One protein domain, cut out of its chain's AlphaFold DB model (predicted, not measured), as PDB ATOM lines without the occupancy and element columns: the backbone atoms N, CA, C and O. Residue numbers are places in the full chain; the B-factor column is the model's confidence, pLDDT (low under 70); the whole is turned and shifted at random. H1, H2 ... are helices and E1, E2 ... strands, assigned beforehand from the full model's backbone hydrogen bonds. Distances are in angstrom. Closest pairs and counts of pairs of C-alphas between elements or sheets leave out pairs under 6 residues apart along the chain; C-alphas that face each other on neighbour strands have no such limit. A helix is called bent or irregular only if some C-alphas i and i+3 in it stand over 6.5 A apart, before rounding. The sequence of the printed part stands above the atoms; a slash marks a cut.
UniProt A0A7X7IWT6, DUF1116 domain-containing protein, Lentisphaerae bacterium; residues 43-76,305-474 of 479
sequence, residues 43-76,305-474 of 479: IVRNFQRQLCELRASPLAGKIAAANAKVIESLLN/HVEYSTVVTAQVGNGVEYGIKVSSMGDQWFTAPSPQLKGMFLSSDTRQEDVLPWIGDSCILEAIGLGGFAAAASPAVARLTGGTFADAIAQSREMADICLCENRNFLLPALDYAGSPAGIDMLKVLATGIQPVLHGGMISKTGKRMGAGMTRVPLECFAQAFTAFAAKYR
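AT A GLANCE: This is residues 43 to 76 and 305 to 474 of the 479 residues of the protein "DUF1116 domain-containing protein" of Lentisphaerae bacterium (UniProt A0A7X7IWT6). What shape do these atoms draw? Two small three-stranded sheets follow each other along the long axis, E1 E2 E3 with H8 along one face and E4 E8 E7 with H4 and H5 on one face; H2, H4 and H6 pack on a third sheet, the sharply bent hairpin E5 E6. What is it built of? The printed part has 204 residues, with eight named helices and eight named strands in the order H1 H2 E1 E2 E3 E4 H3 H4 H5 H6 E5 E6 H7 E7 E8 H8; the class is mixed and the sheets are antiparallel. It is compact, with a radius of gyration of the C-alphas of 17.2 A and spans of 56 by 38 by 29 A.

HOW THE PARTS SIT: Where do the first helices stand? H1, residues 48 to 56, only just touches H7, residues 426 to 432, with 3 pairs of C-alphas within 8 A, the closest Gln 48 and Ala 431 at 6.7 A. H2, residues 59 to 76, comes closest to E5, residues 403 to 412, at the C-alphas of Leu 75 and Asn 407, 6.3 A. What is on the first sheet? E1, residues 312 to 318, E2, residues 321 to 326, and E3, residues 334 to 337, form a meander, each strand the antiparallel neighbour of the one before; N 316 and O 323 at 3.0 A and N 322 and O 336 at 2.8 A are within hydrogen-bond range. H8, residues 459 to 472, makes two layers with it, helix on sheet, over E3 at a height over the sheet of 5.1 A, the closest C-alphas being Phe 334 and Cys 461 at 5.1 A. H3, residues 364 to 367, is on the same face. And the second sheet? E4, residues 342 to 345, and E7, residues 437 to 443, are edge strands beside E8, residues 449 to 456, with N 344 and O 452 at 3.0 A and N 440 and O 453 at 2.9 A. H4, residues 371 to 377, and H5, residues 379 to 384, are on the same face. What of the rest? E5 bends by 100 degrees at residue 409 and forms a hairpin with E6, residues 418 to 424, N 407 and O 420 being 2.8 A apart. H6, residues 389 to 400, touches H4 at the C-alphas of Ile 393 and Ala 376, 4.4 A. Every O i to N i+4 pair is within hydrogen-bond range in H1, H2, H5, H6, H7 and H8; H4 has 1 of 3, beside 2 of 4 O i to N i+3 pairs, and H3 is too short for an i+4 pair.

IN THESE COORDINATES: Where do the elements begin and end? H1 begins at C-alpha 48 (48.953, -9.592, -30.342) and H8 ends at C-alpha 472 (54.844, 3.830, -41.867). Which are long? From first to last C-alpha H2 measures 25.8 A, H8 20.0 A and E8 19.9 A.

THE WHOLE: Is it whole? Residues 77 to 304 are not printed, and C-alphas 76 and 305 are 17.2 A apart across the cut. Is a link long? E4 to H3 is a long link of 18 residues. How sure is the model? The mean pLDDT of the printed part is 94.3, and no printed residue is under 70.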
ATOM      1  N   ILE A  43      43.087 -13.961 -37.037       90.44
ATOM      2  CA  ILE A  43      43.479 -12.625 -37.476       90.44
ATOM      3  C   ILE A  43      43.863 -11.713 -36.305       90.44
ATOM      4  O   ILE A  43      44.842 -10.988 -36.403       90.44
ATOM      5  N   VAL A  44      43.168 -11.801 -35.169       89.69
ATOM      6  CA  VAL A  44      43.465 -11.034 -33.950       89.69
ATOM      7  C   VAL A  44      44.735 -11.545 -33.279       89.69
ATOM      8  O   VAL A  44      45.579 -10.751 -32.856       89.69
ATOM      9  N   ARG A  45      44.898 -12.871 -33.191       90.38
ATOM     10  CA  ARG A  45      46.078 -13.502 -32.576       90.38
ATOM     11  C   ARG A  45      47.368 -13.120 -33.300       90.38
ATOM     12  O   ARG A  45      48.377 -12.889 -32.635       90.38
ATOM     13  N   ASN A  46      47.314 -12.978 -34.625       92.31
ATOM     14  CA  ASN A  46      48.466 -12.635 -35.462       92.31
ATOM     15  C   ASN A  46      49.093 -11.273 -35.114       92.31
ATOM     16  O   ASN A  46      50.290 -11.088 -35.327       92.31
ATOM     17  N   PHE A  47      48.331 -10.348 -34.520       91.75
ATOM     18  CA  PHE A  47      48.820  -9.011 -34.163       91.75
ATOM     19  C   PHE A  47      49.128  -8.822 -32.674       91.75
ATOM     20  O   PHE A  47      49.699  -7.798 -32.310       91.75
ATOM     21  N   GLN A  48      48.816  -9.784 -31.797       90.62
ATOM     22  CA  GLN A  48      48.953  -9.592 -30.342       90.62
ATOM     23  C   GLN A  48      50.377  -9.228 -29.916       90.62
ATOM     24  O   GLN A  48      50.565  -8.335 -29.093       90.62
ATOM     25  N   ARG A  49      51.390  -9.869 -30.513       91.75
ATOM     26  CA  ARG A  49      52.796  -9.548 -30.231       91.75
ATOM     27  C   ARG A  49      53.129  -8.102 -30.613       91.75
ATOM     28  O   ARG A  49      53.596  -7.353 -29.763       91.75
ATOM     29  N   GLN A  50      52.810  -7.704 -31.844       91.88
ATOM     30  CA  GLN A  50      53.083  -6.355 -32.354       91.88
ATOM     31  C   GLN A  50      52.324  -5.277 -31.571       91.88
ATOM     32  O   GLN A  50      52.857  -4.199 -31.320       91.88
ATOM     33  N   LEU A  51      51.092  -5.564 -31.138       92.75
ATOM     34  CA  LEU A  51      50.320  -4.668 -30.274       92.75
ATOM     35  C   LEU A  51      50.981  -4.502 -28.898       92.75
ATOM     36  O   LEU A  51      51.049  -3.384 -28.390       92.75
ATOM     37  N   CYS A  52      51.490  -5.584 -28.301       91.62
ATOM     38  CA  CYS A  52      52.247  -5.523 -27.048       91.62
ATOM     39  C   CYS A  52      53.547  -4.721 -27.205       91.62
ATOM     40  O   CYS A  52      53.840  -3.872 -26.366       91.62
ATOM     41  N   GLU A  53      54.295  -4.942 -28.286       92.12
ATOM     42  CA  GLU A  53      55.535  -4.213 -28.582       92.12
ATOM     43  C   GLU A  53      55.273  -2.720 -28.803       92.12
ATOM     44  O   GLU A  53      55.955  -1.883 -28.214       92.12
ATOM     45  N   LEU A  54      54.238  -2.368 -29.572       92.12
ATOM     46  CA  LEU A  54      53.826  -0.980 -29.785       92.12
ATOM     47  C   LEU A  54      53.408  -0.302 -28.477       92.12
ATOM     48  O   LEU A  54      53.783   0.845 -28.241       92.12
ATOM     49  N   ARG A  55      52.660  -0.997 -27.610       90.25
ATOM     50  CA  ARG A  55      52.264  -0.475 -26.287       90.25
ATOM     51  C   ARG A  55      53.460  -0.231 -25.371       90.25
ATOM     52  O   ARG A  55      53.415   0.688 -24.561       90.25
ATOM     53  N   ALA A  56      54.507  -1.045 -25.490       91.44
ATOM     54  CA  ALA A  56      55.736  -0.906 -24.716       91.44
ATOM     55  C   ALA A  56      56.710   0.133 -25.300       91.44
ATOM     56  O   ALA A  56      57.707   0.459 -24.655       91.44
ATOM     57  N   SER A  57      56.455   0.649 -26.505       90.94
ATOM     58  CA  SER A  57      57.379   1.546 -27.190       90.94
ATOM     59  C   SER A  57      57.058   3.032 -26.984       90.94
ATOM     60  O   SER A  57      55.937   3.396 -26.614       90.94
ATOM     61  N   PRO A  58      58.008   3.943 -27.286       89.94
ATOM     62  CA  PRO A  58      57.758   5.388 -27.248       89.94
ATOM     63  C   PRO A  58      56.622   5.847 -28.178       89.94
ATOM     64  O   PRO A  58      56.074   6.937 -27.999       89.94
ATOM     65  N   LEU A  59      56.253   5.026 -29.171       92.69
ATOM     66  CA  LEU A  59      55.166   5.316 -30.101       92.69
ATOM     67  C   LEU A  59      53.807   5.370 -29.390       92.69
ATOM     68  O   LEU A  59      52.955   6.156 -29.798       92.69
ATOM     69  N   ALA A  60      53.623   4.619 -28.298       95.00
ATOM     70  CA  ALA A  60      52.388   4.633 -27.515       95.00
ATOM     71  C   ALA A  60      52.016   6.049 -27.038       95.00
ATOM     72  O   ALA A  60      50.864   6.463 -27.161       95.00
ATOM     73  N   GLY A  61      53.000   6.827 -26.571       96.25
ATOM     74  CA  GLY A  61      52.786   8.215 -26.152       96.25
ATOM     75  C   GLY A  61      52.401   9.137 -27.313       96.25
ATOM     76  O   GLY A  61      51.506   9.969 -27.171       96.25
ATOM     77  N   LYS A  62      53.023   8.955 -28.488       97.38
ATOM     78  CA  LYS A  62      52.684   9.713 -29.705       97.38
ATOM     79  C   LYS A  62      51.265   9.403 -30.185       97.38
ATOM     80  O   LYS A  62      50.521  10.329 -30.497       97.38
ATOM     81  N   ILE A  63      50.883   8.125 -30.193       98.19
ATOM     82  CA  ILE A  63      49.535   7.671 -30.560       98.19
ATOM     83  C   ILE A  63      48.502   8.251 -29.600       98.19
ATOM     84  O   ILE A  63      47.523   8.834 -30.050       98.19
ATOM     85  N   ALA A  64      48.733   8.158 -28.287       98.44
ATOM     86  CA  ALA A  64      47.817   8.705 -27.290       98.44
ATOM     87  C   ALA A  64      47.613  10.220 -27.469       98.44
ATOM     88  O   ALA A  64      46.476  10.690 -27.482       98.44
ATOM     89  N   ALA A  65      48.695  10.978 -27.680       98.56
ATOM     90  CA  ALA A  65      48.620  12.419 -27.919       98.56
ATOM     91  C   ALA A  65      47.911  12.769 -29.241       98.56
ATOM     92  O   ALA A  65      47.131  13.719 -29.293       98.56
ATOM     93  N   ALA A  66      48.158  12.011 -30.310       98.62
ATOM     94  CA  ALA A  66      47.497  12.202 -31.598       98.62
ATOM     95  C   ALA A  66      46.002  11.870 -31.536       98.62
ATOM     96  O   ALA A  66      45.167  12.633 -32.019       98.62
ATOM     97  N   ASN A  67      45.659  10.762 -30.883       98.81
ATOM     98  CA  ASN A  67      44.284  10.355 -30.648       98.81
ATOM     99  C   ASN A  67      43.536  11.398 -29.817       98.81
ATOM    100  O   ASN A  67      42.433  11.769 -30.195       98.81
ATOM    101  N   ALA A  68      44.146  11.949 -28.763       98.75
ATOM    102  CA  ALA A  68      43.534  13.018 -27.971       98.75
ATOM    103  C   ALA A  68      43.146  14.241 -28.825       98.75
ATOM    104  O   ALA A  68      42.047  14.759 -28.658       98.75
ATOM    105  N   LYS A  69      43.986  14.648 -29.791       98.62
ATOM    106  CA  LYS A  69      43.665  15.740 -30.733       98.62
ATOM    107  C   LYS A  69      42.483  15.400 -31.639       98.62
ATOM    108  O   LYS A  69      41.610  16.231 -31.850       98.62
ATOM    109  N   VAL A  70      42.440  14.175 -32.168       98.62
ATOM    110  CA  VAL A  70      41.313  13.722 -32.999       98.62
ATOM    111  C   VAL A  70      40.010  13.692 -32.198       98.62
ATOM    112  O   VAL A  70      38.971  14.128 -32.693       98.62
ATOM    113  N   ILE A  71      40.063  13.216 -30.952       98.69
ATOM    114  CA  ILE A  71      38.913  13.212 -30.045       98.69
ATOM    115  C   ILE A  71      38.477  14.636 -29.691       98.69
ATOM    116  O   ILE A  71      37.281  14.907 -29.637       98.69
ATOM    117  N   GLU A  72      39.408  15.566 -29.498       98.44
ATOM    118  CA  GLU A  72      39.075  16.973 -29.278       98.44
ATOM    119  C   GLU A  72      38.285  17.559 -30.459       98.44
ATOM    120  O   GLU A  72      37.215  18.129 -30.234       98.44
ATOM    121  N   SER A  73      38.733  17.338 -31.704       98.19
ATOM    122  CA  SER A  73      37.988  17.744 -32.906       98.19
ATOM    123  C   SER A  73      36.579  17.145 -32.935       98.19
ATOM    124  O   SER A  73      35.608  17.862 -33.168       98.19
ATOM    125  N   LEU A  74      36.451  15.845 -32.649       98.38
ATOM    126  CA  LEU A  74      35.165  15.142 -32.616       98.38
ATOM    127  C   LEU A  74      34.198  15.744 -31.584       98.38
ATOM    128  O   LEU A  74      33.022  15.954 -31.876       98.38
ATOM    129  N   LEU A  75      34.679  16.021 -30.371       98.25
ATOM    130  CA  LEU A  75      33.844  16.513 -29.274       98.25
ATOM    131  C   LEU A  75      33.497  18.003 -29.408       98.25
ATOM    132  O   LEU A  75      32.463  18.430 -28.882       98.25
ATOM    133  N   ASN A  76      34.337  18.784 -30.091       98.25
ATOM    134  CA  ASN A  76      34.136  20.218 -30.306       98.25
ATOM    135  C   ASN A  76      33.384  20.551 -31.602       98.25
ATOM    136  O   ASN A  76      32.926  21.686 -31.731       98.25
ATOM    137  N   HIS A 305      44.030  13.210 -41.331       96.62
ATOM    138  CA  HIS A 305      45.428  13.631 -41.480       96.62
ATOM    139  C   HIS A 305      46.144  14.012 -40.173       96.62
ATOM    140  O   HIS A 305      47.090  14.800 -40.196       96.62
ATOM    141  N   VAL A 306      45.753  13.426 -39.035       98.31
ATOM    142  CA  VAL A 306      46.498  13.584 -37.779       98.31
ATOM    143  C   VAL A 306      47.543  12.478 -37.680       98.31
ATOM    144  O   VAL A 306      47.214  11.306 -37.498       98.31
ATOM    145  N   GLU A 307      48.817  12.845 -37.821       97.75
ATOM    146  CA  GLU A 307      49.953  11.919 -37.719       97.75
ATOM    147  C   GLU A 307      49.880  11.087 -36.428       97.75
ATOM    148  O   GLU A 307      49.483  11.594 -35.382       97.75
ATOM    149  N   TYR A 308      50.255   9.806 -36.504       97.94
ATOM    150  CA  TYR A 308      50.166   8.804 -35.426       97.94
ATOM    151  C   TYR A 308      48.762   8.430 -34.933       97.94
ATOM    152  O   TYR A 308      48.646   7.437 -34.219       97.94
ATOM    153  N   SER A 309      47.696   9.147 -35.297       98.69
ATOM    154  CA  SER A 309      46.357   8.772 -34.841       98.69
ATOM    155  C   SER A 309      45.869   7.460 -35.466       98.69
ATOM    156  O   SER A 309      45.985   7.227 -36.673       98.69
ATOM    157  N   THR A 310      45.276   6.617 -34.628       98.69
ATOM    158  CA  THR A 310      44.731   5.296 -34.965       98.69
ATOM    159  C   THR A 310      43.202   5.298 -35.058       98.69
ATOM    160  O   THR A 310      42.578   4.241 -35.169       98.69
ATOM    161  N   VAL A 311      42.592   6.488 -35.033       98.81
ATOM    162  CA  VAL A 311      41.139   6.667 -35.086       98.81
ATOM    163  C   VAL A 311      40.612   6.451 -36.500       98.81
ATOM    164  O   VAL A 311      41.139   7.009 -37.468       98.81
ATOM    165  N   VAL A 312      39.545   5.668 -36.617       98.62
ATOM    166  CA  VAL A 312      38.806   5.475 -37.869       98.62
ATOM    167  C   VAL A 312      38.048   6.753 -38.231       98.62
ATOM    168  O   VAL A 312      37.351   7.328 -37.401       98.62
ATOM    169  N   THR A 313      38.171   7.194 -39.483       97.94
ATOM    170  CA  THR A 313      37.559   8.440 -39.995       97.94
ATOM    171  C   THR A 313      36.600   8.217 -41.163       97.94
ATOM    172  O   THR A 313      35.927   9.146 -41.603       97.94
ATOM    173  N   ALA A 314      36.516   6.991 -41.673       97.19
ATOM    174  CA  ALA A 314      35.509   6.588 -42.641       97.19
ATOM    175  C   ALA A 314      35.196   5.108 -42.462       97.19
ATOM    176  O   ALA A 314      36.086   4.319 -42.145       97.19
ATOM    177  N   GLN A 315      33.939   4.760 -42.697       96.31
ATOM    178  CA  GLN A 315      33.431   3.401 -42.759       96.31
ATOM    179  C   GLN A 315      32.335   3.417 -43.819       96.31
ATOM    180  O   GLN A 315      31.413   4.217 -43.693       96.31
ATOM    181  N   VAL A 316      32.483   2.637 -44.888       97.69
ATOM    182  CA  VAL A 316      31.585   2.671 -46.055       97.69
ATOM    183  C   VAL A 316      31.586   1.323 -46.781       97.69
ATOM    184  O   VAL A 316      32.553   0.573 -46.676       97.69
ATOM    185  N   GLY A 317      30.559   1.016 -47.578       97.50
ATOM    186  CA  GLY A 317      30.587  -0.163 -48.453       97.50
ATOM    187  C   GLY A 317      29.832   0.019 -49.762       97.50
ATOM    188  O   GLY A 317      28.984   0.898 -49.893       97.50
ATOM    189  N   ASN A 318      30.171  -0.798 -50.756       96.94
ATOM    190  CA  ASN A 318      29.654  -0.698 -52.129       96.94
ATOM    191  C   ASN A 318      28.849  -1.943 -52.572       96.94
ATOM    192  O   ASN A 318      28.539  -2.111 -53.753       96.94
ATOM    193  N   GLY A 319      28.508  -2.834 -51.634       95.75
ATOM    194  CA  GLY A 319      27.821  -4.101 -51.904       95.75
ATOM    195  C   GLY A 319      28.745  -5.242 -52.333       95.75
ATOM    196  O   GLY A 319      28.264  -6.352 -52.559       95.75
ATOM    197  N   VAL A 320      30.054  -4.988 -52.437       97.56
ATOM    198  CA  VAL A 320      31.090  -5.975 -52.786       97.56
ATOM    199  C   VAL A 320      32.244  -5.904 -51.790       97.56
ATOM    200  O   VAL A 320      32.559  -6.902 -51.150       97.56
ATOM    201  N   GLU A 321      32.785  -4.709 -51.565       98.38
ATOM    202  CA  GLU A 321      33.821  -4.399 -50.583       98.38
ATOM    203  C   GLU A 321      33.339  -3.370 -49.558       98.38
ATOM    204  O   GLU A 321      32.622  -2.417 -49.881       98.38
ATOM    205  N   TYR A 322      33.730  -3.595 -48.310       98.56
ATOM    206  CA  TYR A 322      33.638  -2.641 -47.218       98.56
ATOM    207  C   TYR A 322      35.007  -2.008 -47.019       98.56
ATOM    208  O   TYR A 322      36.015  -2.704 -47.111       98.56
ATOM    209  N   GLY A 323      35.051  -0.711 -46.742       98.50
ATOM    210  CA  GLY A 323      36.288   0.039 -46.584       98.50
ATOM    211  C   GLY A 323      36.285   0.920 -45.345       98.50
ATOM    212  O   GLY A 323      35.264   1.518 -44.995       98.50
ATOM    213  N   ILE A 324      37.455   1.040 -44.719       98.81
ATOM    214  CA  ILE A 324      37.720   2.043 -43.685       98.81
ATOM    215  C   ILE A 324      38.864   2.973 -44.095       98.81
ATOM    216  O   ILE A 324      39.726   2.603 -44.895       98.81
ATOM    217  N   LYS A 325      38.896   4.159 -43.481       98.62
ATOM    218  CA  LYS A 325      40.068   5.049 -43.450       98.62
ATOM    219  C   LYS A 325      40.479   5.315 -42.011       98.62
ATOM    220  O   LYS A 325      39.629   5.399 -41.126       98.62
ATOM    221  N   VAL A 326      41.774   5.513 -41.786       98.69
ATOM    222  CA  VAL A 326      42.354   5.836 -40.472       98.69
ATOM    223  C   VAL A 326      43.023   7.204 -40.547       98.69
ATOM    224  O   VAL A 326      43.712   7.494 -41.522       98.69
ATOM    225  N   SER A 327      42.835   8.038 -39.521       98.69
ATOM    226  CA  SER A 327      43.248   9.449 -39.500       98.69
ATOM    227  C   SER A 327      44.681   9.677 -40.005       98.69
ATOM    228  O   SER A 327      44.902  10.470 -40.922       98.69
ATOM    229  N   SER A 328      45.653   8.928 -39.482       98.31
ATOM    230  CA  SER A 328      47.071   9.088 -39.832       98.31
ATOM    231  C   SER A 328      47.485   8.512 -41.193       98.31
ATOM    232  O   SER A 328      48.625   8.718 -41.631       98.31
ATOM    233  N   MET A 329      46.576   7.801 -41.862       97.75
ATOM    234  CA  MET A 329      46.774   7.184 -43.177       97.75
ATOM    235  C   MET A 329      46.136   7.999 -44.312       97.75
ATOM    236  O   MET A 329      46.251   7.624 -45.476       97.75
ATOM    237  N   GLY A 330      45.527   9.146 -43.992       91.81
ATOM    238  CA  GLY A 330      44.927  10.048 -44.973       91.81
ATOM    239  C   GLY A 330      43.794   9.378 -45.748       91.81
ATOM    240  O   GLY A 330      42.886   8.811 -45.145       91.81
ATOM    241  N   ASP A 331      43.859   9.438 -47.078       94.56
ATOM    242  CA  ASP A 331      42.819   8.902 -47.965       94.56
ATOM    243  C   ASP A 331      43.043   7.453 -48.408       94.56
ATOM    244  O   ASP A 331      42.298   6.944 -49.244       94.56
ATOM    245  N   GLN A 332      44.033   6.760 -47.840       97.88
ATOM    246  CA  GLN A 332      44.244   5.346 -48.128       97.88
ATOM    247  C   GLN A 332      43.061   4.498 -47.631       97.88
ATOM    248  O   GLN A 332      42.717   4.522 -46.447       97.88
ATOM    249  N   TRP A 333      42.486   3.711 -48.539       98.44
ATOM    250  CA  TRP A 333      41.443   2.733 -48.243       98.44
ATOM    251  C   TRP A 333      42.034   1.410 -47.747       98.44
ATOM    252  O   TRP A 333      42.994   0.895 -48.321       98.44
ATOM    253  N   PHE A 334      41.414   0.837 -46.716       98.75
ATOM    254  CA  PHE A 334      41.656  -0.535 -46.267       98.75
ATOM    255  C   PHE A 334      40.360  -1.320 -46.404       98.75
ATOM    256  O   PHE A 334      39.383  -0.991 -45.722       98.75
ATOM    257  N   THR A 335      40.335  -2.298 -47.312       98.69
ATOM    258  CA  THR A 335      39.094  -2.944 -47.749       98.69
ATOM    259  C   THR A 335      39.050  -4.438 -47.458       98.69
ATOM    260  O   THR A 335      40.069  -5.107 -47.301       98.69
ATOM    261  N   ALA A 336      37.838  -4.968 -47.352       98.38
ATOM    262  CA  ALA A 336      37.545  -6.386 -47.181       98.38
ATOM    263  C   ALA A 336      36.200  -6.712 -47.847       98.38
ATOM    264  O   ALA A 336      35.439  -5.786 -48.135       98.38
ATOM    265  N   PRO A 337      35.845  -7.992 -48.061       98.44
ATOM    266  CA  PRO A 337      34.518  -8.346 -48.551       98.44
ATOM    267  C   PRO A 337      33.412  -7.717 -47.696       98.44
ATOM    268  O   PRO A 337      33.453  -7.774 -46.464       98.44
ATOM    269  N   SER A 338      32.420  -7.113 -48.351       97.56
ATOM    270  CA  SER A 338      31.290  -6.491 -47.663       97.56
ATOM    271  C   SER A 338      30.551  -7.521 -46.809       97.56
ATOM    272  O   SER A 338      30.216  -8.602 -47.305       97.56
ATOM    273  N   PRO A 339      30.261  -7.215 -45.535       96.50
ATOM    274  CA  PRO A 339      29.586  -8.158 -44.667       96.50
ATOM    275  C   PRO A 339      28.090  -8.226 -44.997       96.50
ATOM    276  O   PRO A 339      27.465  -7.254 -45.428       96.50
ATOM    277  N   GLN A 340      27.497  -9.398 -44.785       94.19
ATOM    278  CA  GLN A 340      26.057  -9.605 -44.936       94.19
ATOM    279  C   GLN A 340      25.296  -9.025 -43.740       94.19
ATOM    280  O   GLN A 340      25.719  -9.187 -42.591       94.19
ATOM    281  N   LEU A 341      24.160  -8.372 -43.998       91.31
ATOM    282  CA  LEU A 341      23.265  -7.907 -42.940       91.31
ATOM    283  C   LEU A 341      22.397  -9.057 -42.435       91.31
ATOM    284  O   LEU A 341      21.898  -9.857 -43.225       91.31
ATOM    285  N   LYS A 342      22.162  -9.094 -41.123       87.12
ATOM    286  CA  LYS A 342      21.198  -9.989 -40.474       87.12
ATOM    287  C   LYS A 342      20.124  -9.154 -39.793       87.12
ATOM    288  O   LYS A 342      20.435  -8.154 -39.151       87.12
ATOM    289  N   GLY A 343      18.861  -9.535 -39.936       85.62
ATOM    290  CA  GLY A 343      17.752  -8.758 -39.390       85.62
ATOM    291  C   GLY A 343      16.407  -9.176 -39.957       85.62
ATOM    292  O   GLY A 343      16.243 -10.306 -40.416       85.62
ATOM    293  N   MET A 344      15.445  -8.258 -39.913       84.50
ATOM    294  CA  MET A 344      14.072  -8.513 -40.333       84.50
ATOM    295  C   MET A 344      13.829  -8.076 -41.777       84.50
ATOM    296  O   MET A 344      14.166  -6.956 -42.180       84.50
ATOM    297  N   PHE A 345      13.157  -8.940 -42.537       86.12
ATOM    298  CA  PHE A 345      12.649  -8.612 -43.864       86.12
ATOM    299  C   PHE A 345      11.275  -7.939 -43.788       86.12
ATOM    300  O   PHE A 345      10.460  -8.243 -42.919       86.12
ATOM    301  N   LEU A 346      11.013  -7.023 -44.721       82.12
ATOM    302  CA  LEU A 346       9.723  -6.340 -44.859       82.12
ATOM    303  C   LEU A 346       8.637  -7.250 -45.443       82.12
ATOM    304  O   LEU A 346       7.456  -6.998 -45.227       82.12
ATOM    305  N   SER A 347       9.034  -8.268 -46.207       80.94
ATOM    306  CA  SER A 347       8.133  -9.187 -46.893       80.94
ATOM    307  C   SER A 347       8.539 -10.630 -46.617       80.94
ATOM    308  O   SER A 347       9.727 -10.943 -46.559       80.94
ATOM    309  N   SER A 348       7.553 -11.510 -46.446       79.62
ATOM    310  CA  SER A 348       7.767 -12.922 -46.103       79.62
ATOM    311  C   SER A 348       8.367 -13.755 -47.241       79.62
ATOM    312  O   SER A 348       8.875 -14.842 -46.988       79.62
ATOM    313  N   ASP A 349       8.321 -13.257 -48.477       81.75
ATOM    314  CA  ASP A 349       8.911 -13.882 -49.669       81.75
ATOM    315  C   ASP A 349      10.398 -13.541 -49.871       81.75
ATOM    316  O   ASP A 349      11.057 -14.122 -50.730       81.75
ATOM    317  N   THR A 350      10.936 -12.605 -49.085       81.88
ATOM    318  CA  THR A 350      12.329 -12.167 -49.184       81.88
ATOM    319  C   THR A 350      13.269 -13.213 -48.605       81.88
ATOM    320  O   THR A 350      13.097 -13.648 -47.464       81.88
ATOM    321  N   ARG A 351      14.314 -13.565 -49.359       83.50
ATOM    322  CA  ARG A 351      15.371 -14.469 -48.901       83.50
ATOM    323  C   ARG A 351      16.687 -13.718 -48.725       83.50
ATOM    324  O   ARG A 351      16.947 -12.716 -49.385       83.50
ATOM    325  N   GLN A 352      17.555 -14.229 -47.850       84.69
ATOM    326  CA  GLN A 352      18.869 -13.625 -47.582       84.69
ATOM    327  C   GLN A 352      19.722 -13.476 -48.856       84.69
ATOM    328  O   GLN A 352      20.462 -12.512 -48.993       84.69
ATOM    329  N   GLU A 353      19.601 -14.406 -49.803       86.38
ATOM    330  CA  GLU A 353      20.319 -14.395 -51.088       86.38
ATOM    331  C   GLU A 353      19.921 -13.245 -52.032       86.38
ATOM    332  O   GLU A 353      20.674 -12.905 -52.957       86.38
ATOM    333  N   ASP A 354      18.752 -12.644 -51.794       84.88
ATOM    334  CA  ASP A 354      18.243 -11.502 -52.552       84.88
ATOM    335  C   ASP A 354      18.855 -10.182 -52.063       84.88
ATOM    336  O   ASP A 354      18.863  -9.191 -52.802       84.88
ATOM    337  N   VAL A 355      19.381 -10.172 -50.833       89.38
ATOM    338  CA  VAL A 355      19.958  -9.007 -50.161       89.38
ATOM    339  C   VAL A 355      21.423  -8.852 -50.558       89.38
ATOM    340  O   VAL A 355      22.221  -9.792 -50.510       89.38
ATOM    341  N   LEU A 356      21.787  -7.643 -50.981       91.88
ATOM    342  CA  LEU A 356      23.183  -7.295 -51.199       91.88
ATOM    343  C   LEU A 356      23.946  -7.323 -49.865       91.88
ATOM    344  O   LEU A 356      23.393  -6.929 -48.834       91.88
ATOM    345  N   PRO A 357      25.237  -7.704 -49.878       95.31
ATOM    346  CA  PRO A 357      26.152  -7.302 -48.818       95.31
ATOM    347  C   PRO A 357      26.076  -5.791 -48.548       95.31
ATOM    348  O   PRO A 357      25.550  -5.037 -49.368       95.31
ATOM    349  N   TRP A 358      26.627  -5.341 -47.419       96.12
ATOM    350  CA  TRP A 358      26.560  -3.936 -47.015       96.12
ATOM    351  C   TRP A 358      26.885  -2.957 -48.154       96.12
ATOM    352  O   TRP A 358      27.942  -3.022 -48.783       96.12
ATOM    353  N   ILE A 359      25.971  -2.017 -48.380       95.44
ATOM    354  CA  ILE A 359      26.047  -1.009 -49.434       95.44
ATOM    355  C   ILE A 359      25.543   0.334 -48.894       95.44
ATOM    356  O   ILE A 359      24.460   0.420 -48.313       95.44
ATOM    357  N   GLY A 360      26.332   1.385 -49.098       96.12
ATOM    358  CA  GLY A 360      26.064   2.730 -48.611       96.12
ATOM    359  C   GLY A 360      27.135   3.256 -47.664       96.12
ATOM    360  O   GLY A 360      27.827   2.504 -46.972       96.12
ATOM    361  N   ASP A 361      27.209   4.581 -47.616       97.75
ATOM    362  CA  ASP A 361      28.131   5.334 -46.767       97.75
ATOM    363  C   ASP A 361      27.502   5.755 -45.436       97.75
ATOM    364  O   ASP A 361      28.130   6.454 -44.650       97.75
ATOM    365  N   SER A 362      26.254   5.372 -45.162       95.81
ATOM    366  CA  SER A 362      25.520   5.859 -43.989       95.81
ATOM    367  C   SER A 362      26.147   5.437 -42.653       95.81
ATOM    368  O   SER A 362      25.934   6.107 -41.645       95.81
ATOM    369  N   CYS A 363      27.025   4.424 -42.666       95.00
ATOM    370  CA  CYS A 363      27.829   4.005 -41.516       95.00
ATOM    371  C   CYS A 363      28.898   5.012 -41.048       95.00
ATOM    372  O   CYS A 363      29.584   4.797 -40.045       95.00
ATOM    373  N   ILE A 364      29.025   6.155 -41.723       96.88
ATOM    374  CA  ILE A 364      29.757   7.311 -41.193       96.88
ATOM    375  C   ILE A 364      29.122   7.871 -39.908       96.88
ATOM    376  O   ILE A 364      29.814   8.535 -39.138       96.88
ATOM    377  N   LEU A 365      27.845   7.581 -39.630       98.25
ATOM    378  CA  LEU A 365      27.188   7.945 -38.370       98.25
ATOM    379  C   LEU A 365      27.783   7.172 -37.181       98.25
ATOM    380  O   LEU A 365      28.107   7.771 -36.155       98.25
ATOM    381  N   GLU A 366      28.031   5.872 -37.333       97.94
ATOM    382  CA  GLU A 366      28.728   5.050 -36.337       97.94
ATOM    383  C   GLU A 366      30.148   5.551 -36.073       97.94
ATOM    384  O   GLU A 366      30.627   5.488 -34.943       97.94
ATOM    385  N   ALA A 367      30.822   6.109 -37.084       96.56
ATOM    386  CA  ALA A 367      32.171   6.648 -36.910       96.56
ATOM    387  C   ALA A 367      32.225   7.852 -35.944       96.56
ATOM    388  O   ALA A 367      33.279   8.105 -35.357       96.56
ATOM    389  N   ILE A 368      31.106   8.560 -35.730       97.56
ATOM    390  CA  ILE A 368      31.001   9.663 -34.755       97.56
ATOM    391  C   ILE A 368      30.268   9.278 -33.457       97.56
ATOM    392  O   ILE A 368      30.017  10.143 -32.611       97.56
ATOM    393  N   GLY A 369      29.945   7.994 -33.281       97.56
ATOM    394  CA  GLY A 369      29.277   7.469 -32.090       97.56
ATOM    395  C   GLY A 369      27.752   7.502 -32.130       97.56
ATOM    396  O   GLY A 369      27.121   7.468 -31.080       97.56
ATOM    397  N   LEU A 370      27.137   7.579 -33.307       98.31
ATOM    398  CA  LEU A 370      25.691   7.404 -33.489       98.31
ATOM    399  C   LEU A 370      25.404   5.996 -34.039       98.31
ATOM    400  O   LEU A 370      26.246   5.098 -33.966       98.31
ATOM    401  N   GLY A 371      24.206   5.764 -34.559       97.44
ATOM    402  CA  GLY A 371      23.822   4.501 -35.176       97.44
ATOM    403  C   GLY A 371      23.922   3.316 -34.212       97.44
ATOM    404  O   GLY A 371      23.505   3.392 -33.052       97.44
ATOM    405  N   GLY A 372      24.570   2.239 -34.661       96.56
ATOM    406  CA  GLY A 372      24.866   1.054 -33.845       96.56
ATOM    407  C   GLY A 372      25.567   1.332 -32.507       96.56
ATOM    408  O   GLY A 372      25.399   0.561 -31.562       96.56
ATOM    409  N   PHE A 373      26.304   2.440 -32.384       98.44
ATOM    410  CA  PHE A 373      27.015   2.808 -31.153       98.44
ATOM    411  C   PHE A 373      26.066   3.457 -30.134       98.44
ATOM    412  O   PHE A 373      26.196   3.231 -28.931       98.44
ATOM    413  N   ALA A 374      25.031   4.147 -30.620       98.12
ATOM    414  CA  ALA A 374      23.957   4.744 -29.830       98.12
ATOM    415  C   ALA A 374      22.724   3.827 -29.701       98.12
ATOM    416  O   ALA A 374      21.626   4.303 -29.416       98.12
ATOM    417  N   ALA A 375      22.865   2.509 -29.892       97.38
ATOM    418  CA  ALA A 375      21.749   1.560 -29.838       97.38
ATOM    419  C   ALA A 375      20.922   1.661 -28.544       97.38
ATOM    420  O   ALA A 375      19.696   1.556 -28.590       97.38
ATOM    421  N   ALA A 376      21.563   1.945 -27.406       97.69
ATOM    422  CA  ALA A 376      20.892   2.155 -26.125       97.69
ATOM    423  C   ALA A 376      19.921   3.357 -26.107       97.69
ATOM    424  O   ALA A 376      19.069   3.428 -25.224       97.69
ATOM    425  N   ALA A 377      19.996   4.282 -27.068       97.56
ATOM    426  CA  ALA A 377      18.972   5.307 -27.248       97.56
ATOM    427  C   ALA A 377      17.707   4.747 -27.914       97.56
ATOM    428  O   ALA A 377      16.612   5.199 -27.604       97.56
ATOM    429  N   SER A 378      17.817   3.740 -28.789       96.19
ATOM    430  CA  SER A 378      16.722   3.339 -29.679       96.19
ATOM    431  C   SER A 378      16.199   1.912 -29.449       96.19
ATOM    432  O   SER A 378      16.481   0.999 -30.235       96.19
ATOM    433  N   PRO A 379      15.323   1.690 -28.445       93.75
ATOM    434  CA  PRO A 379      14.663   0.393 -28.253       93.75
ATOM    435  C   PRO A 379      13.836  -0.039 -29.476       93.75
ATOM    436  O   PRO A 379      13.634  -1.231 -29.711       93.75
ATOM    437  N   ALA A 380      13.359   0.919 -30.278       92.75
ATOM    438  CA  ALA A 380      12.617   0.639 -31.501       92.75
ATOM    439  C   ALA A 380      13.487  -0.053 -32.561       92.75
ATOM    440  O   ALA A 380      13.018  -0.998 -33.195       92.75
ATOM    441  N   VAL A 381      14.747   0.369 -32.729       92.75
ATOM    442  CA  VAL A 381      15.679  -0.274 -33.668       92.75
ATOM    443  C   VAL A 381      16.052  -1.673 -33.188       92.75
ATOM    444  O   VAL A 381      16.026  -2.601 -33.990       92.75
ATOM    445  N   ALA A 382      16.269  -1.860 -31.882       90.69
ATOM    446  CA  ALA A 382      16.538  -3.180 -31.307       90.69
ATOM    447  C   ALA A 382      15.446  -4.202 -31.667       90.69
ATOM    448  O   ALA A 382      15.734  -5.315 -32.107       90.69
ATOM    449  N   ARG A 383      14.173  -3.789 -31.582       86.69
ATOM    450  CA  ARG A 383      13.038  -4.621 -32.001       86.69
ATOM    451  C   ARG A 383      13.066  -4.938 -33.501       86.69
ATOM    452  O   ARG A 383      12.736  -6.059 -33.875       86.69
ATOM    453  N   LEU A 384      13.446  -3.981 -34.355       82.00
ATOM    454  CA  LEU A 384      13.563  -4.183 -35.810       82.00
ATOM    455  C   LEU A 384      14.673  -5.167 -36.189       82.00
ATOM    456  O   LEU A 384      14.616  -5.771 -37.258       82.00
ATOM    457  N   THR A 385      15.676  -5.337 -35.333       79.56
ATOM    458  CA  THR A 385      16.750  -6.315 -35.524       79.56
ATOM    459  C   THR A 385      16.486  -7.635 -34.794       79.56
ATOM    460  O   THR A 385      17.363  -8.493 -34.763       79.56
ATOM    461  N   GLY A 386      15.289  -7.820 -34.220       82.06
ATOM    462  CA  GLY A 386      14.902  -9.029 -33.483       82.06
ATOM    463  C   GLY A 386      15.487  -9.141 -32.069       82.06
ATOM    464  O   GLY A 386      15.420 -10.216 -31.479       82.06
ATOM    465  N   GLY A 387      16.058  -8.059 -31.537       88.62
ATOM    466  CA  GLY A 387      16.641  -7.988 -30.198       88.62
ATOM    467  C   GLY A 387      15.725  -7.331 -29.163       88.62
ATOM    468  O   GLY A 387      14.636  -6.827 -29.457       88.62
ATOM    469  N   THR A 388      16.194  -7.327 -27.921       93.81
ATOM    470  CA  THR A 388      15.568  -6.675 -26.768       93.81
ATOM    471  C   THR A 388      16.223  -5.325 -26.471       93.81
ATOM    472  O   THR A 388      17.291  -4.992 -26.982       93.81
ATOM    473  N   PHE A 389      15.610  -4.530 -25.593       95.25
ATOM    474  CA  PHE A 389      16.241  -3.289 -25.146       95.25
ATOM    475  C   PHE A 389      17.520  -3.538 -24.329       95.25
ATOM    476  O   PHE A 389      18.474  -2.773 -24.435       95.25
ATOM    477  N   ALA A 390      17.570  -4.636 -23.566       96.56
ATOM    478  CA  ALA A 390      18.776  -5.041 -22.849       96.56
ATOM    479  C   ALA A 390      19.930  -5.353 -23.816       96.56
ATOM    480  O   ALA A 390      21.062  -4.963 -23.543       96.56
ATOM    481  N   ASP A 391      19.634  -5.963 -24.970       95.25
ATOM    482  CA  ASP A 391      20.636  -6.209 -26.016       95.25
ATOM    483  C   ASP A 391      21.180  -4.895 -26.587       95.25
ATOM    484  O   ASP A 391      22.383  -4.757 -26.781       95.25
ATOM    485  N   ALA A 392      20.320  -3.892 -26.786       96.25
ATOM    486  CA  ALA A 392      20.741  -2.574 -27.262       96.25
ATOM    487  C   ALA A 392      21.653  -1.845 -26.257       96.25
ATOM    488  O   ALA A 392      22.652  -1.238 -26.641       96.25
ATOM    489  N   ILE A 393      21.339  -1.947 -24.961       98.00
ATOM    490  CA  ILE A 393      22.177  -1.435 -23.866       98.00
ATOM    491  C   ILE A 393      23.531  -2.156 -23.844       98.00
ATOM    492  O   ILE A 393      24.576  -1.510 -23.735       98.00
ATOM    493  N   ALA A 394      23.525  -3.487 -23.958       97.44
ATOM    494  CA  ALA A 394      24.741  -4.292 -23.999       97.44
ATOM    495  C   ALA A 394      25.605  -3.953 -25.223       97.44
ATOM    496  O   ALA A 394      26.819  -3.827 -25.088       97.44
ATOM    497  N   GLN A 395      24.988  -3.727 -26.383       97.56
ATOM    498  CA  GLN A 395      25.679  -3.348 -27.612       97.56
ATOM    499  C   GLN A 395      26.414  -2.012 -27.471       97.56
ATOM    500  O   GLN A 395      27.598  -1.937 -27.788       97.56
ATOM    501  N   SER A 396      25.760  -0.962 -26.958       98.44
ATOM    502  CA  SER A 396      26.442   0.320 -26.718       98.44
ATOM    503  C   SER A 396      27.606   0.169 -25.729       98.44
ATOM    504  O   SER A 396      28.663   0.756 -25.938       98.44
ATOM    505  N   ARG A 397      27.469  -0.661 -24.687       98.38
ATOM    506  CA  ARG A 397      28.579  -0.943 -23.758       98.38
ATOM    507  C   ARG A 397      29.740  -1.671 -24.438       98.38
ATOM    508  O   ARG A 397      30.878  -1.268 -24.253       98.38
ATOM    509  N   GLU A 398      29.462  -2.675 -25.268       98.12
ATOM    510  CA  GLU A 398      30.488  -3.390 -26.042       98.12
ATOM    511  C   GLU A 398      31.241  -2.442 -26.994       98.12
ATOM    512  O   GLU A 398      32.459  -2.520 -27.135       98.12
ATOM    513  N   MET A 399      30.541  -1.491 -27.625       98.56
ATOM    514  CA  MET A 399      31.183  -0.496 -28.492       98.56
ATOM    515  C   MET A 399      32.099   0.468 -27.722       98.56
ATOM    516  O   MET A 399      33.065   0.979 -28.296       98.56
ATOM    517  N   ALA A 400      31.861   0.692 -26.425       98.44
ATOM    518  CA  ALA A 400      32.757   1.480 -25.576       98.44
ATOM    519  C   ALA A 400      34.152   0.849 -25.444       98.44
ATOM    520  O   ALA A 400      35.147   1.578 -25.417       98.44
ATOM    521  N   ASP A 401      34.254  -0.484 -25.475       98.25
ATOM    522  CA  ASP A 401      35.530  -1.201 -25.337       98.25
ATOM    523  C   ASP A 401      36.491  -0.958 -26.513       98.25
ATOM    524  O   ASP A 401      37.710  -1.100 -26.370       98.25
ATOM    525  N   ILE A 402      35.962  -0.529 -27.664       98.69
ATOM    526  CA  ILE A 402      36.739  -0.196 -28.868       98.69
ATOM    527  C   ILE A 402      36.841   1.308 -29.153       98.69
ATOM    528  O   ILE A 402      37.508   1.713 -30.108       98.69
ATOM    529  N   CYS A 403      36.223   2.141 -28.317       98.81
ATOM    530  CA  CYS A 403      36.210   3.596 -28.444       98.81
ATOM    531  C   CYS A 403      37.202   4.271 -27.497       98.81
ATOM    532  O   CYS A 403      37.607   3.711 -26.479       98.81
ATOM    533  N   LEU A 404      37.611   5.495 -27.818       98.62
ATOM    534  CA  LEU A 404      38.543   6.274 -26.994       98.62
ATOM    535  C   LEU A 404      37.849   7.228 -26.026       98.62
ATOM    536  O   LEU A 404      38.476   7.646 -25.054       98.62
ATOM    537  N   CYS A 405      36.588   7.576 -26.274       98.31
ATOM    538  CA  CYS A 405      35.822   8.458 -25.406       98.31
ATOM    539  C   CYS A 405      34.323   8.165 -25.446       98.31
ATOM    540  O   CYS A 405      33.819   7.510 -26.357       98.31
ATOM    541  N   GLU A 406      33.611   8.766 -24.502       97.62
ATOM    542  CA  GLU A 406      32.169   8.973 -24.566       97.62
ATOM    543  C   GLU A 406      31.879  10.360 -25.156       97.62
ATOM    544  O   GLU A 406      32.421  11.379 -24.712       97.62
ATOM    545  N   ASN A 407      31.021  10.423 -26.172       97.50
ATOM    546  CA  ASN A 407      30.625  11.673 -26.797       97.50
ATOM    547  C   ASN A 407      29.585  12.394 -25.940       97.50
ATOM    548  O   ASN A 407      28.385  12.145 -26.035       97.50
ATOM    549  N   ARG A 408      30.057  13.350 -25.134       95.69
ATOM    550  CA  ARG A 408      29.227  14.188 -24.251       95.69
ATOM    551  C   ARG A 408      28.134  15.001 -24.962       95.69
ATOM    552  O   ARG A 408      27.279  15.563 -24.291       95.69
ATOM    553  N   ASN A 409      28.171  15.114 -26.291       95.38
ATOM    554  CA  ASN A 409      27.114  15.787 -27.047       95.38
ATOM    555  C   ASN A 409      25.886  14.885 -27.260       95.38
ATOM    556  O   ASN A 409      24.803  15.398 -27.540       95.38
ATOM    557  N   PHE A 410      26.040  13.562 -27.144       97.38
ATOM    558  CA  PHE A 410      24.998  12.570 -27.413       97.38
ATOM    559  C   PHE A 410      24.845  11.665 -26.190       97.38
ATOM    560  O   PHE A 410      25.493  10.627 -26.084       97.38
ATOM    561  N   LEU A 411      24.026  12.098 -25.235       97.69
ATOM    562  CA  LEU A 411      23.813  11.376 -23.982       97.69
ATOM    563  C   LEU A 411      22.761  10.284 -24.180       97.69
ATOM    564  O   LEU A 411      21.703  10.540 -24.751       97.69
ATOM    565  N   LEU A 412      23.044   9.077 -23.693       98.12
ATOM    566  CA  LEU A 412      22.173   7.912 -23.834       98.12
ATOM    567  C   LEU A 412      21.343   7.731 -22.549       98.12
ATOM    568  O   LEU A 412      21.897   7.296 -21.535       98.12
ATOM    569  N   PRO A 413      20.020   8.010 -22.543       96.12
ATOM    570  CA  PRO A 413      19.220   7.957 -21.312       96.12
ATOM    571  C   PRO A 413      19.222   6.584 -20.628       96.12
ATOM    572  O   PRO A 413      19.190   6.497 -19.406       96.12
ATOM    573  N   ALA A 414      19.305   5.501 -21.406       96.25
ATOM    574  CA  ALA A 414      19.328   4.128 -20.894       96.25
ATOM    575  C   ALA A 414      20.644   3.729 -20.202       96.25
ATOM    576  O   ALA A 414      20.729   2.655 -19.608       96.25
ATOM    577  N   LEU A 415      21.674   4.568 -20.316       96.75
ATOM    578  CA  LEU A 415      22.977   4.412 -19.677       96.75
ATOM    579  C   LEU A 415      23.220   5.545 -18.671       96.75
ATOM    580  O   LEU A 415      24.340   6.031 -18.556       96.75
ATOM    581  N   ASP A 416      22.163   6.000 -17.991       96.38
ATOM    582  CA  ASP A 416      22.216   7.084 -17.002       96.38
ATOM    583  C   ASP A 416      22.876   8.362 -17.548       96.38
ATOM    584  O   ASP A 416      23.635   9.041 -16.859       96.38
ATOM    585  N   TYR A 417      22.574   8.691 -18.811       96.25
ATOM    586  CA  TYR A 417      23.141   9.830 -19.538       96.25
ATOM    587  C   TYR A 417      24.666   9.773 -19.727       96.25
ATOM    588  O   TYR A 417      25.296  10.812 -19.921       96.25
ATOM    589  N   ALA A 418      25.267   8.579 -19.742       97.31
ATOM    590  CA  ALA A 418      26.605   8.399 -20.300       97.31
ATOM    591  C   ALA A 418      26.641   8.854 -21.770       97.31
ATOM    592  O   ALA A 418      25.649   8.732 -22.501       97.31
ATOM    593  N   GLY A 419      27.776   9.398 -22.211       97.62
ATOM    594  CA  GLY A 419      27.928   9.812 -23.604       97.62
ATOM    595  C   GLY A 419      28.032   8.597 -24.527       97.62
ATOM    596  O   GLY A 419      28.565   7.556 -24.149       97.62
ATOM    597  N   SER A 420      27.547   8.723 -25.759       98.25
ATOM    598  CA  SER A 420      27.602   7.625 -26.721       98.25
ATOM    599  C   SER A 420      29.056   7.267 -27.077       98.25
ATOM    600  O   SER A 420      29.853   8.187 -27.288       98.25
ATOM    601  N   PRO A 421      29.445   5.980 -27.155       98.56
ATOM    602  CA  PRO A 421      30.817   5.582 -27.469       98.56
ATOM    603  C   PRO A 421      31.304   6.183 -28.786       98.56
ATOM    604  O   PRO A 421      30.612   6.081 -29.795       98.56
ATOM    605  N   ALA A 422      32.489   6.796 -28.802       98.19
ATOM    606  CA  ALA A 422      33.009   7.435 -30.006       98.19
ATOM    607  C   ALA A 422      34.542   7.405 -30.120       98.19
ATOM    608  O   ALA A 422      35.277   7.215 -29.145       98.19
ATOM    609  N   GLY A 423      35.030   7.612 -31.347       98.31
ATOM    610  CA  GLY A 423      36.453   7.535 -31.662       98.31
ATOM    611  C   GLY A 423      36.949   6.094 -31.698       98.31
ATOM    612  O   GLY A 423      37.724   5.683 -30.836       98.31
ATOM    613  N   ILE A 424      36.475   5.334 -32.690       98.81
ATOM    614  CA  ILE A 424      36.850   3.932 -32.914       98.81
ATOM    615  C   ILE A 424      38.367   3.848 -33.110       98.81
ATOM    616  O   ILE A 424      38.899   4.404 -34.073       98.81
ATOM    617  N   ASP A 425      39.055   3.139 -32.220       98.81
ATOM    618  CA  ASP A 425      40.501   2.932 -32.283       98.81
ATOM    619  C   ASP A 425      40.816   1.564 -32.887       98.81
ATOM    620  O   ASP A 425      40.501   0.526 -32.296       98.81
ATOM    621  N   MET A 426      41.498   1.546 -34.039       98.25
ATOM    622  CA  MET A 426      41.872   0.284 -34.685       98.25
ATOM    623  C   MET A 426      42.720  -0.620 -33.777       98.25
ATOM    624  O   MET A 426      42.630  -1.843 -33.884       98.25
ATOM    625  N   LEU A 427      43.511  -0.052 -32.854       98.00
ATOM    626  CA  LEU A 427      44.321  -0.841 -31.927       98.00
ATOM    627  C   LEU A 427      43.456  -1.543 -30.883       98.00
ATOM    628  O   LEU A 427      43.759  -2.676 -30.513       98.00
ATOM    629  N   LYS A 428      42.380  -0.904 -30.411       98.25
ATOM    630  CA  LYS A 428      41.423  -1.537 -29.493       98.25
ATOM    631  C   LYS A 428      40.594  -2.602 -30.200       98.25
ATOM    632  O   LYS A 428      40.425  -3.682 -29.636       98.25
ATOM    633  N   VAL A 429      40.161  -2.350 -31.436       98.31
ATOM    634  CA  VAL A 429      39.474  -3.352 -32.273       98.31
ATOM    635  C   VAL A 429      40.342  -4.601 -32.433       98.31
ATOM    636  O   VAL A 429      39.896  -5.707 -32.138       98.31
ATOM    637  N   LEU A 430      41.615  -4.444 -32.812       96.81
ATOM    638  CA  LEU A 430      42.528  -5.580 -32.954       96.81
ATOM    639  C   LEU A 430      42.948  -6.197 -31.618       96.81
ATOM    640  O   LEU A 430      43.232  -7.384 -31.578       96.81
ATOM    641  N   ALA A 431      43.007  -5.441 -30.521       94.50
ATOM    642  CA  ALA A 431      43.364  -6.006 -29.221       94.50
ATOM    643  C   ALA A 431      42.238  -6.861 -28.625       94.50
ATOM    644  O   ALA A 431      42.513  -7.896 -28.024       94.50
ATOM    645  N   THR A 432      40.989  -6.421 -28.779       94.50
ATOM    646  CA  THR A 432      39.805  -7.075 -28.201       94.50
ATOM    647  C   THR A 432      39.194  -8.115 -29.138       94.50
ATOM    648  O   THR A 432      38.586  -9.076 -28.677       94.50
ATOM    649  N   GLY A 433      39.346  -7.937 -30.452       95.31
ATOM    650  CA  GLY A 433      38.614  -8.693 -31.466       95.31
ATOM    651  C   GLY A 433      37.150  -8.271 -31.621       95.31
ATOM    652  O   GLY A 433      36.436  -8.877 -32.418       95.31
ATOM    653  N   ILE A 434      36.700  -7.241 -30.897       96.62
ATOM    654  CA  ILE A 434      35.347  -6.697 -31.016       96.62
ATOM    655  C   ILE A 434      35.257  -5.913 -32.326       96.62
ATOM    656  O   ILE A 434      35.973  -4.936 -32.542       96.62
ATOM    657  N   GLN A 435      34.354  -6.335 -33.206       97.62
ATOM    658  CA  GLN A 435      34.091  -5.644 -34.466       97.62
ATOM    659  C   GLN A 435      33.039  -4.541 -34.266       97.62
ATOM    660  O   GLN A 435      31.993  -4.839 -33.675       97.62
ATOM    661  N   PRO A 436      33.244  -3.322 -34.805       98.38
ATOM    662  CA  PRO A 436      32.219  -2.278 -34.810       98.38
ATOM    663  C   PRO A 436      30.886  -2.769 -35.374       98.38
ATOM    664  O   PRO A 436      30.861  -3.401 -36.436       98.38
ATOM    665  N   VAL A 437      29.789  -2.468 -34.680       97.19
ATOM    666  CA  VAL A 437      28.425  -2.781 -35.126       97.19
ATOM    667  C   VAL A 437      27.898  -1.676 -36.025       97.19
ATOM    668  O   VAL A 437      28.085  -0.499 -35.734       97.19
ATOM    669  N   LEU A 438      27.197  -2.070 -37.084       95.94
ATOM    670  CA  LEU A 438      26.509  -1.186 -38.017       95.94
ATOM    671  C   LEU A 438      25.017  -1.500 -38.004       95.94
ATOM    672  O   LEU A 438      24.647  -2.671 -38.125       95.94
ATOM    673  N   HIS A 439      24.165  -0.480 -37.929       94.75
ATOM    674  CA  HIS A 439      22.729  -0.616 -38.190       94.75
ATOM    675  C   HIS A 439      22.406  -0.128 -39.595       94.75
ATOM    676  O   HIS A 439      22.925   0.894 -40.008       94.75
ATOM    677  N   GLY A 440      21.535  -0.798 -40.348       90.50
ATOM    678  CA  GLY A 440      21.248  -0.334 -41.703       90.50
ATOM    679  C   GLY A 440      20.038  -0.960 -42.374       90.50
ATOM    680  O   GLY A 440      19.460  -1.948 -41.919       90.50
ATOM    681  N   GLY A 441      19.653  -0.359 -43.499       88.31
ATOM    682  CA  GLY A 441      18.632  -0.897 -44.392       88.31
ATOM    683  C   GLY A 441      19.191  -1.994 -45.295       88.31
ATOM    684  O   GLY A 441      20.316  -1.903 -45.774       88.31
ATOM    685  N   MET A 442      18.382  -3.012 -45.571       88.56
ATOM    686  CA  MET A 442      18.715  -4.057 -46.541       88.56
ATOM    687  C   MET A 442      18.210  -3.662 -47.929       88.56
ATOM    688  O   MET A 442      17.044  -3.279 -48.075       88.56
ATOM    689  N   ILE A 443      19.065  -3.796 -48.940       86.00
ATOM    690  CA  ILE A 443      18.775  -3.464 -50.341       86.00
ATOM    691  C   ILE A 443      18.932  -4.729 -51.183       86.00
ATOM    692  O   ILE A 443      19.850  -5.516 -50.957       86.00
ATOM    693  N   SER A 444      18.041  -4.940 -52.149       82.75
ATOM    694  CA  SER A 444      18.165  -6.029 -53.114       82.75
ATOM    695  C   SER A 444      19.173  -5.708 -54.215       82.75
ATOM    696  O   SER A 444      19.488  -4.549 -54.485       82.75
ATOM    697  N   LYS A 445      19.562  -6.736 -54.973       79.62
ATOM    698  CA  LYS A 445      20.338  -6.595 -56.225       79.62
ATOM    699  C   LYS A 445      19.654  -5.727 -57.295       79.62
ATOM    700  O   LYS A 445      20.299  -5.315 -58.257       79.62
ATOM    701  N   THR A 446      18.357  -5.458 -57.138       77.12
ATOM    702  CA  THR A 446      17.528  -4.627 -58.028       77.12
ATOM    703  C   THR A 446      17.212  -3.247 -57.439       77.12
ATOM    704  O   THR A 446      16.402  -2.518 -58.001       77.12
ATOM    705  N   GLY A 447      17.817  -2.875 -56.302       71.56
ATOM    706  CA  GLY A 447      17.589  -1.577 -55.655       71.56
ATOM    707  C   GLY A 447      16.300  -1.490 -54.825       71.56
ATOM    708  O   GLY A 447      15.956  -0.419 -54.332       71.56
ATOM    709  N   LYS A 448      15.575  -2.597 -54.624       78.81
ATOM    710  CA  LYS A 448      14.386  -2.630 -53.758       78.81
ATOM    711  C   LYS A 448      14.820  -2.679 -52.295       78.81
ATOM    712  O   LYS A 448      15.684  -3.467 -51.927       78.81
ATOM    713  N   ARG A 449      14.184  -1.890 -51.427       78.25
ATOM    714  CA  ARG A 449      14.359  -2.036 -49.976       78.25
ATOM    715  C   ARG A 449      13.704  -3.334 -49.494       78.25
ATOM    716  O   ARG A 449      12.516  -3.546 -49.718       78.25
ATOM    717  N   MET A 450      14.471  -4.153 -48.783       81.56
ATOM    718  CA  MET A 450      14.078  -5.506 -48.378       81.56
ATOM    719  C   MET A 450      13.878  -5.662 -46.869       81.56
ATOM    720  O   MET A 450      13.206  -6.591 -46.440       81.56
ATOM    721  N   GLY A 451      14.432  -4.766 -46.053       85.69
ATOM    722  CA  GLY A 451      14.500  -4.983 -44.608       85.69
ATOM    723  C   GLY A 451      15.320  -3.941 -43.866       85.69
ATOM    724  O   GLY A 451      15.698  -2.903 -44.424       85.69
ATOM    725  N   ALA A 452      15.596  -4.247 -42.606       87.31
ATOM    726  CA  ALA A 452      16.575  -3.571 -41.768       87.31
ATOM    727  C   ALA A 452      17.289  -4.612 -40.904       87.31
ATOM    728  O   ALA A 452      16.727  -5.655 -40.571       87.31
ATOM    729  N   GLY A 453      18.539  -4.340 -40.558       90.25
ATOM    730  CA  GLY A 453      19.345  -5.277 -39.802       90.25
ATOM    731  C   GLY A 453      20.597  -4.650 -39.238       90.25
ATOM    732  O   GLY A 453      20.805  -3.439 -39.309       90.25
ATOM    733  N   MET A 454      21.441  -5.525 -38.716       92.56
ATOM    734  CA  MET A 454      22.770  -5.181 -38.264       92.56
ATOM    735  C   MET A 454      23.819  -6.056 -38.935       92.56
ATOM    736  O   MET A 454      23.549  -7.167 -39.405       92.56
ATOM    737  N   THR A 455      25.037  -5.547 -38.968       95.25
ATOM    738  CA  THR A 455      26.219  -6.325 -39.314       95.25
ATOM    739  C   THR A 455      27.427  -5.781 -38.568       95.25
ATOM    740  O   THR A 455      27.295  -4.869 -37.751       95.25
ATOM    741  N   ARG A 456      28.602  -6.359 -38.809       96.94
ATOM    742  CA  ARG A 456      29.845  -5.949 -38.165       96.94
ATOM    743  C   ARG A 456      30.945  -5.711 -39.184       96.94
ATOM    744  O   ARG A 456      31.043  -6.433 -40.175       96.94
ATOM    745  N   VAL A 457      31.770  -4.703 -38.925       97.81
ATOM    746  CA  VAL A 457      32.874  -4.332 -39.817       97.81
ATOM    747  C   VAL A 457      33.920  -5.454 -39.848       97.81
ATOM    748  O   VAL A 457      34.338  -5.909 -38.778       97.81
ATOM    749  N   PRO A 458      34.369  -5.919 -41.028       97.75
ATOM    750  CA  PRO A 458      35.352  -7.001 -41.126       97.75
ATOM    751  C   PRO A 458      36.685  -6.652 -40.444       97.75
ATOM    752  O   PRO A 458      37.220  -5.557 -40.638       97.75
ATOM    753  N   LEU A 459      37.247  -7.586 -39.666       97.69
ATOM    754  CA  LEU A 459      38.526  -7.389 -38.958       97.69
ATOM    755  C   LEU A 459      39.696  -7.166 -39.925       97.69
ATOM    756  O   LEU A 459      40.668  -6.490 -39.588       97.69
ATOM    757  N   GLU A 460      39.583  -7.689 -41.142       98.19
ATOM    758  CA  GLU A 460      40.552  -7.575 -42.226       98.19
ATOM    759  C   GLU A 460      40.845  -6.118 -42.589       98.19
ATOM    760  O   GLU A 460      41.997  -5.788 -42.874       98.19
ATOM    761  N   CYS A 461      39.843  -5.233 -42.504       98.50
ATOM    762  CA  CYS A 461      40.031  -3.798 -42.724       98.50
ATOM    763  C   CYS A 461      41.035  -3.218 -41.711       98.50
ATOM    764  O   CYS A 461      41.967  -2.501 -42.073       98.50
ATOM    765  N   PHE A 462      40.887  -3.579 -40.433       98.56
ATOM    766  CA  PHE A 462      41.747  -3.101 -39.347       98.56
ATOM    767  C   PHE A 462      43.132  -3.742 -39.386       98.56
ATOM    768  O   PHE A 462      44.128  -3.059 -39.162       98.56
ATOM    769  N   ALA A 463      43.215  -5.033 -39.712       97.94
ATOM    770  CA  ALA A 463      44.478  -5.752 -39.862       97.94
ATOM    771  C   ALA A 463      45.368  -5.129 -40.952       97.94
ATOM    772  O   ALA A 463      46.565  -4.904 -40.740       97.94
ATOM    773  N   GLN A 464      44.778  -4.801 -42.106       98.31
ATOM    774  CA  GLN A 464      45.479  -4.114 -43.191       98.31
ATOM    775  C   GLN A 464      45.895  -2.696 -42.786       98.31
ATOM    776  O   GLN A 464      47.049  -2.315 -42.997       98.31
ATOM    777  N   ALA A 465      44.994  -1.945 -42.140       98.31
ATOM    778  CA  ALA A 465      45.284  -0.602 -41.646       98.31
ATOM    779  C   ALA A 465      46.450  -0.590 -40.650       98.31
ATOM    780  O   ALA A 465      47.375   0.214 -40.777       98.31
ATOM    781  N   PHE A 466      46.453  -1.526 -39.702       97.50
ATOM    782  CA  PHE A 466      47.522  -1.662 -38.722       97.50
ATOM    783  C   PHE A 466      48.850  -2.066 -39.363       97.50
ATOM    784  O   PHE A 466      49.885  -1.499 -39.023       97.50
ATOM    785  N   THR A 467      48.832  -2.982 -40.332       96.50
ATOM    786  CA  THR A 467      50.040  -3.381 -41.071       96.50
ATOM    787  C   THR A 467      50.669  -2.182 -41.789       96.50
ATOM    788  O   THR A 467      51.877  -1.959 -41.686       96.50
ATOM    789  N   ALA A 468      49.855  -1.365 -42.465       97.31
ATOM    790  CA  ALA A 468      50.327  -0.158 -43.142       97.31
ATOM    791  C   ALA A 468      50.814   0.914 -42.153       97.31
ATOM    792  O   ALA A 468      51.856   1.533 -42.373       97.31
ATOM    793  N   PHE A 469      50.110   1.094 -41.034       96.81
ATOM    794  CA  PHE A 469      50.520   1.990 -39.955       96.81
ATOM    795  C   PHE A 469      51.872   1.581 -39.358       96.81
ATOM    796  O   PHE A 469      52.773   2.409 -39.238       96.81
ATOM    797  N   ALA A 470      52.042   0.298 -39.030       93.75
ATOM    798  CA  ALA A 470      53.280  -0.235 -38.478       93.75
ATOM    799  C   ALA A 470      54.443  -0.095 -39.467       93.75
ATOM    800  O   ALA A 470      55.553   0.217 -39.051       93.75
ATOM    801  N   ALA A 471      54.199  -0.267 -40.771       93.12
ATOM    802  CA  ALA A 471      55.204  -0.020 -41.802       93.12
ATOM    803  C   ALA A 471      55.596   1.465 -41.890       93.12
ATOM    804  O   ALA A 471      56.781   1.774 -42.002       93.12
ATOM    805  N   LYS A 472      54.622   2.378 -41.796       94.38
ATOM    806  CA  LYS A 472      54.844   3.830 -41.867       94.38
ATOM    807  C   LYS A 472      55.586   4.384 -40.648       94.38
ATOM    808  O   LYS A 472      56.437   5.250 -40.804       94.38
ATOM    809  N   TYR A 473      55.281   3.889 -39.448       91.00
ATOM    810  CA  TYR A 473      55.805   4.422 -38.182       91.00
ATOM    811  C   TYR A 473      56.806   3.478 -37.490       91.00
ATOM    812  O   TYR A 473      57.010   3.558 -36.278       91.00
ATOM    813  N   ARG A 474      57.439   2.581 -38.262       72.69
ATOM    814  CA  ARG A 474      58.282   1.467 -37.786       72.69
ATOM    815  C   ARG A 474      59.553   1.863 -37.039       72.69
ATOM    816  O   ARG A 474      60.143   0.999 -36.398       72.69
TER     817      ARG A 474